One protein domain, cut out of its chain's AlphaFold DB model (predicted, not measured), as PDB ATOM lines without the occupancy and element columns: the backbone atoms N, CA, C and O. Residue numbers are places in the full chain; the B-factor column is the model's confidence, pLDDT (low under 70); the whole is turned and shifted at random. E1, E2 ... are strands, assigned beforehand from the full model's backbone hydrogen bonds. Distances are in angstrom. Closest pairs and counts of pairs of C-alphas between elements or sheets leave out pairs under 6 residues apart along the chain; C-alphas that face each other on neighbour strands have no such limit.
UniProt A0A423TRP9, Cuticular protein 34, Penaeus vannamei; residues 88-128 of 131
ATOM      1  N   VAL A  88     -29.157  -7.417 -18.326       86.31
ATOM      2  CA  VAL A  88     -29.359  -6.444 -19.407       86.31
ATOM      3  C   VAL A  88     -29.451  -5.044 -18.813       86.31
ATOM      4  O   VAL A  88     -30.317  -4.775 -17.983       86.31
ATOM      5  N   GLY A  89     -28.539  -4.167 -19.218       88.00
ATOM      6  CA  GLY A  89     -28.546  -2.746 -18.895       88.00
ATOM      7  C   GLY A  89     -28.943  -1.887 -20.102       88.00
ATOM      8  O   GLY A  89     -29.107  -2.403 -21.206       88.00
ATOM      9  N   PRO A  90     -29.061  -0.558 -19.926       89.25
ATOM     10  CA  PRO A  90     -29.472   0.346 -21.001       89.25
ATOM     11  C   PRO A  90     -28.544   0.359 -22.217       89.25
ATOM     12  O   PRO A  90     -28.976   0.716 -23.297       89.25
ATOM     13  N   THR A  91     -27.266   0.018 -22.072       92.50
ATOM     14  CA  THR A  91     -26.277   0.138 -23.159       92.50
ATOM     15  C   THR A  91     -25.589  -1.176 -23.497       92.50
ATOM     16  O   THR A  91     -24.755  -1.221 -24.395       92.50
ATOM     17  N   GLY A  92     -25.912  -2.257 -22.800       91.62
ATOM     18  CA  GLY A  92     -25.258  -3.535 -23.012       91.62
ATOM     19  C   GLY A  92     -25.794  -4.601 -22.084       91.62
ATOM     20  O   GLY A  92     -26.667  -4.355 -21.254       91.62
ATOM     21  N   MET A  93     -25.236  -5.797 -22.200       91.06
ATOM     22  CA  MET A  93     -25.585  -6.909 -21.335       91.06
ATOM     23  C   MET A  93     -24.374  -7.754 -20.966       91.06
ATOM     24  O   MET A  93     -23.416  -7.871 -21.727       91.06
ATOM     25  N   ILE A  94     -24.454  -8.397 -19.809       88.75
ATOM     26  CA  ILE A  94     -23.568  -9.489 -19.423       88.75
ATOM     27  C   ILE A  94     -24.369 -10.772 -19.593       88.75
ATOM     28  O   ILE A  94     -25.406 -10.978 -18.956       88.75
ATOM     29  N   THR A  95     -23.915 -11.623 -20.501       87.56
ATOM     30  CA  THR A  95     -24.553 -12.911 -20.759       87.56
ATOM     31  C   THR A  95     -24.429 -13.829 -19.538       87.56
ATOM     32  O   THR A  95     -23.592 -13.630 -18.661       87.56
ATOM     33  N   SER A  96     -25.248 -14.880 -19.471       81.69
ATOM     34  CA  SER A  96     -25.245 -15.809 -18.332       81.69
ATOM     35  C   SER A  96     -23.994 -16.685 -18.290       81.69
ATOM     36  O   SER A  96     -23.701 -17.307 -17.275       81.69
ATOM     37  N   TRP A  97     -23.252 -16.703 -19.393       82.06
ATOM     38  CA  TRP A  97     -21.964 -17.355 -19.583       82.06
ATOM     39  C   TRP A  97     -20.790 -16.357 -19.515       82.06
ATOM     40  O   TRP A  97     -19.656 -16.721 -19.797       82.06
ATOM     41  N   GLY A  98     -21.040 -15.107 -19.107       82.25
ATOM     42  CA  GLY A  98     -20.001 -14.148 -18.719       82.25
ATOM     43  C   GLY A  98     -19.445 -13.251 -19.828       82.25
ATOM     44  O   GLY A  98     -18.645 -12.369 -19.530       82.25
ATOM     45  N   GLN A  99     -19.868 -13.397 -21.087       88.12
ATOM     46  CA  GLN A  99     -19.502 -12.440 -22.138       88.12
ATOM     47  C   GLN A  99     -20.213 -11.105 -21.937       88.12
ATOM     48  O   GLN A  99     -21.440 -11.063 -21.804       88.12
ATOM     49  N   ILE A 100     -19.434 -10.026 -21.993       90.44
ATOM     50  CA  ILE A 100     -19.911  -8.645 -22.032       90.44
ATOM     51  C   ILE A 100     -20.241  -8.293 -23.484       90.44
ATOM     52  O   ILE A 100     -19.417  -8.487 -24.378       90.44
ATOM     53  N   VAL A 101     -21.442  -7.773 -23.720       91.25
ATOM     54  CA  VAL A 101     -21.907  -7.335 -25.037       91.25
ATOM     55  C   VAL A 101     -22.353  -5.886 -24.955       91.25
ATOM     56  O   VAL A 101     -23.279  -5.562 -24.217       91.25
ATOM     57  N   GLN A 102     -21.706  -5.027 -25.735       93.25
ATOM     58  CA  GLN A 102     -22.107  -3.637 -25.920       93.25
ATOM     59  C   GLN A 102     -23.200  -3.567 -26.992       93.25
ATOM     60  O   GLN A 102     -23.032  -4.129 -28.076       93.25
ATOM     61  N   PHE A 103     -24.304  -2.882 -26.699       93.44
ATOM     62  CA  PHE A 103     -25.355  -2.642 -27.685       93.44
ATOM     63  C   PHE A 103     -24.948  -1.542 -28.661       93.44
ATOM     64  O   PHE A 103     -24.213  -0.616 -28.301       93.44
ATOM     65  N   ARG A 104     -25.435  -1.655 -29.902       90.38
ATOM     66  CA  ARG A 104     -25.243  -0.626 -30.933       90.38
ATOM     67  C   ARG A 104     -26.094   0.602 -30.649       90.38
ATOM     68  O   ARG A 104     -25.636   1.725 -30.827       90.38
ATOM     69  N   GLU A 105     -27.308   0.360 -30.172       89.81
ATOM     70  CA  GLU A 105     -28.271   1.379 -29.789       89.81
ATOM     71  C   GLU A 105     -28.589   1.263 -28.291       89.81
ATOM     72  O   GLU A 105     -28.577   0.165 -27.724       89.81
ATOM     73  N   PRO A 106     -28.840   2.385 -27.602       89.81
ATOM     74  CA  PRO A 106     -29.303   2.332 -26.228       89.81
ATOM     75  C   PRO A 106     -30.711   1.725 -26.168       89.81
ATOM     76  O   PRO A 106     -31.526   1.888 -27.070       89.81
ATOM     77  N   PHE A 107     -31.007   1.065 -25.057       89.44
ATOM     78  CA  PHE A 107     -32.263   0.385 -24.751       89.44
ATOM     79  C   PHE A 107     -32.607  -0.782 -25.685       89.44
ATOM     80  O   PHE A 107     -33.753  -1.233 -25.699       89.44
ATOM     81  N   THR A 108     -31.620  -1.325 -26.407       91.06
ATOM     82  CA  THR A 108     -31.768  -2.601 -27.111       91.06
ATOM     83  C   THR A 108     -32.206  -3.702 -26.142       91.06
ATOM     84  O   THR A 108     -31.695  -3.834 -25.029       91.06
ATOM     85  N   THR A 109     -33.169  -4.512 -26.572       89.12
ATOM     86  CA  THR A 109     -33.743  -5.604 -25.777       89.12
ATOM     87  C   THR A 109     -33.466  -6.956 -26.421       89.12
ATOM     88  O   THR A 109     -33.204  -7.053 -27.619       89.12
ATOM     89  N   VAL A 110     -33.524  -8.020 -25.621       89.12
ATOM     90  CA  VAL A 110     -33.480  -9.393 -26.134       89.12
ATOM     91  C   VAL A 110     -34.856  -9.746 -26.690       89.12
ATOM     92  O   VAL A 110     -35.825  -9.819 -25.937       89.12
ATOM     93  N   VAL A 111     -34.933  -9.979 -27.999       92.00
ATOM     94  CA  VAL A 111     -36.163 -10.397 -28.691       92.00
ATOM     95  C   VAL A 111     -36.355 -11.908 -28.588       92.00
ATOM     96  O   VAL A 111     -37.475 -12.377 -28.402       92.00
ATOM     97  N   SER A 112     -35.271 -12.679 -28.703       90.75
ATOM     98  CA  SER A 112     -35.311 -14.140 -28.606       90.75
ATOM     99  C   SER A 112     -34.017 -14.689 -28.016       90.75
ATOM    100  O   SER A 112     -32.932 -14.230 -28.364       90.75
ATOM    101  N   ASP A 113     -34.133 -15.685 -27.140       88.81
ATOM    102  CA  ASP A 113     -33.013 -16.413 -26.543       88.81
ATOM    103  C   ASP A 113     -33.180 -17.915 -26.830       88.81
ATOM    104  O   ASP A 113     -33.932 -18.621 -26.155       88.81
ATOM    105  N   GLY A 114     -32.525 -18.390 -27.891       87.75
ATOM    106  CA  GLY A 114     -32.624 -19.762 -28.387       87.75
ATOM    107  C   GLY A 114     -31.429 -20.640 -27.993       87.75
ATOM    108  O   GLY A 114     -30.451 -20.158 -27.421       87.75
ATOM    109  N   PRO A 115     -31.447 -21.946 -28.314       83.62
ATOM    110  CA  PRO A 115     -30.361 -22.867 -27.964       83.62
ATOM    111  C   PRO A 115     -28.988 -22.461 -28.520       83.62
ATOM    112  O   PRO A 115     -27.979 -22.660 -27.853       83.62
ATOM    113  N   SER A 116     -28.952 -21.858 -29.712       86.81
ATOM    114  CA  SER A 116     -27.707 -21.504 -30.408       86.81
ATOM    115  C   SER A 116     -27.277 -20.047 -30.230       86.81
ATOM    116  O   SER A 116     -26.126 -19.716 -30.507       86.81
ATOM    117  N   GLY A 117     -28.171 -19.155 -29.798       90.50
ATOM    118  CA  GLY A 117     -27.889 -17.724 -29.816       90.50
ATOM    119  C   GLY A 117     -29.030 -16.845 -29.322       90.50
ATOM    120  O   GLY A 117     -30.115 -17.327 -29.002       90.50
ATOM    121  N   ILE A 118     -28.749 -15.547 -29.273       92.38
ATOM    122  CA  ILE A 118     -29.624 -14.482 -28.785       92.38
ATOM    123  C   ILE A 118     -29.846 -13.492 -29.928       92.38
ATOM    124  O   ILE A 118     -28.880 -13.012 -30.517       92.38
ATOM    125  N   VAL A 119     -31.102 -13.153 -30.208       93.62
ATOM    126  CA  VAL A 119     -31.481 -12.103 -31.162       93.62
ATOM    127  C   VAL A 119     -31.864 -10.846 -30.390       93.62
ATOM    128  O   VAL A 119     -32.725 -10.891 -29.507       93.62
ATOM    129  N   LEU A 120     -31.224  -9.730 -30.727       93.94
ATOM    130  CA  LEU A 120     -31.477  -8.412 -30.157       93.94
ATOM    131  C   LEU A 120     -32.456  -7.598 -31.019       93.94
ATOM    132  O   LEU A 120     -32.628  -7.861 -32.209       93.94
ATOM    133  N   SER A 121     -33.096  -6.590 -30.420       93.50
ATOM    134  CA  SER A 121     -34.073  -5.728 -31.104       93.50
ATOM    135  C   SER A 121     -33.465  -4.831 -32.182       93.50
ATOM    136  O   SER A 121     -34.187  -4.379 -33.062       93.50
ATOM    137  N   ASP A 122     -32.151  -4.614 -32.140       89.75
ATOM    138  CA  ASP A 122     -31.380  -3.910 -33.176       89.75
ATOM    139  C   ASP A 122     -30.983  -4.825 -34.357       89.75
ATOM    140  O   ASP A 122     -30.239  -4.424 -35.253       89.75
ATOM    141  N   GLY A 123     -31.465  -6.073 -34.366       89.56
ATOM    142  CA  GLY A 123     -31.174  -7.069 -35.395       89.56
ATOM    143  C   GLY A 123     -29.834  -7.789 -35.217       89.56
ATOM    144  O   GLY A 123     -29.512  -8.671 -36.019       89.56
ATOM    145  N   GLN A 124     -29.046  -7.470 -34.187       91.75
ATOM    146  CA  GLN A 124     -27.808  -8.189 -33.899       91.75
ATOM    147  C   GLN A 124     -28.096  -9.604 -33.370       91.75
ATOM    148  O   GLN A 124     -29.007  -9.822 -32.571       91.75
ATOM    149  N   ASN A 125     -27.277 -10.572 -33.790       92.75
ATOM    150  CA  ASN A 125     -27.326 -11.948 -33.300       92.75
ATOM    151  C   ASN A 125     -26.034 -12.290 -32.547       92.75
ATOM    152  O   ASN A 125     -24.935 -11.992 -33.020       92.75
ATOM    153  N   ILE A 126     -26.167 -12.889 -31.367       92.00
ATOM    154  CA  ILE A 126     -25.057 -13.259 -30.487       92.00
ATOM    155  C   ILE A 126     -25.053 -14.774 -30.351       92.00
ATOM    156  O   ILE A 126     -25.994 -15.355 -29.814       92.00
ATOM    157  N   GLN A 127     -23.982 -15.413 -30.806       91.19
ATOM    158  CA  GLN A 127     -23.854 -16.863 -30.747       91.19
ATOM    159  C   GLN A 127     -23.469 -17.328 -29.340       91.19
ATOM    160  O   GLN A 127     -22.583 -16.756 -28.702       91.19
ATOM    161  N   LYS A 128     -24.138 -18.379 -28.862       91.00
ATOM    162  CA  LYS A 128     -23.754 -19.052 -27.621       91.00
ATOM    163  C   LYS A 128     -22.512 -19.915 -27.865       91.00
ATOM    164  O   LYS A 128     -22.383 -20.488 -28.951       91.00
TER     165      LYS A 128
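This is residues 88 to 128 of the 131 residues of the protein "Cuticular protein 34" of Penaeus vannamei (UniProt A0A423TRP9). Two small antiparallel sheets stand one over the other with an open gap between them: a three-stranded meander, E3 E4 E5, and a two-stranded hairpin, E1 and E2. Residues 103 to 109 join them, a loop near one end of the longest axis, along which the strands roughly run. The 41 printed residues include no named helix and five named strands, in the order E1 E2 E3 E4 E5; the class is all strand, though under half of the residues, 17 of 41, are in named elements. The whole is compact, with a radius of gyration of the C-alphas of 9.2 A, and spans 25 by 20 by 11 A.

The larger sheet holds E3, residues 110 to 113, 7.0 A from first to last C-alpha; E4, residues 117 to 120, 10.0 A; and E5, residues 125 to 127, 6.5 A. C-alpha 110 is at (-33.480, -9.393, -26.134), and C-alpha 127, where E5 ends, is at (-23.854, -16.863, -30.747). The smaller sheet holds E1, residues 92 to 94, 7.2 A, which begins with C-alpha 92 at (-25.258, -3.535, -23.012), and E2, residues 100 to 102, 6.7 A.

The sheet E3 - E4 - E5 is a meander, each strand the antiparallel neighbour of the one before, with E4 as its inner strand and E3 and E5 as edge strands. E3 and E4 form a hairpin, with 168 degrees between their directions. C-alphas 113 and 118 face each other at 4.5 A, and N 111 and O 119 are within hydrogen-bond range at 2.8 A. E4 and E5 form a hairpin at 159 degrees. C-alphas 117 and 127 face each other at 4.2 A, and N 118 and O 126 are within hydrogen-bond range at 2.8 A. E1 and E2 form a hairpin at 171 degrees. C-alphas 92 and 102 face each other at 4.3 A, and N 93 and O 101 are within hydrogen-bond range at 2.8 A. E1 and E2 are each apart from E3, E4 and E5, with no C-alpha of the one strand within 8 A of the other.

The C-alphas of Pro 106 and Pro 115 are the two farthest apart, at 25.3 A, and those of Val 88 and Lys 128, the first and last printed, are 16.1 A apart. The printed part has no cut. The links E1 to E2, E3 to E4 and E4 to E5 are tight; the link E2 to E3, with 7 residues, is short. The mean pLDDT of the printed part is 89.7, and no printed residue is under 70.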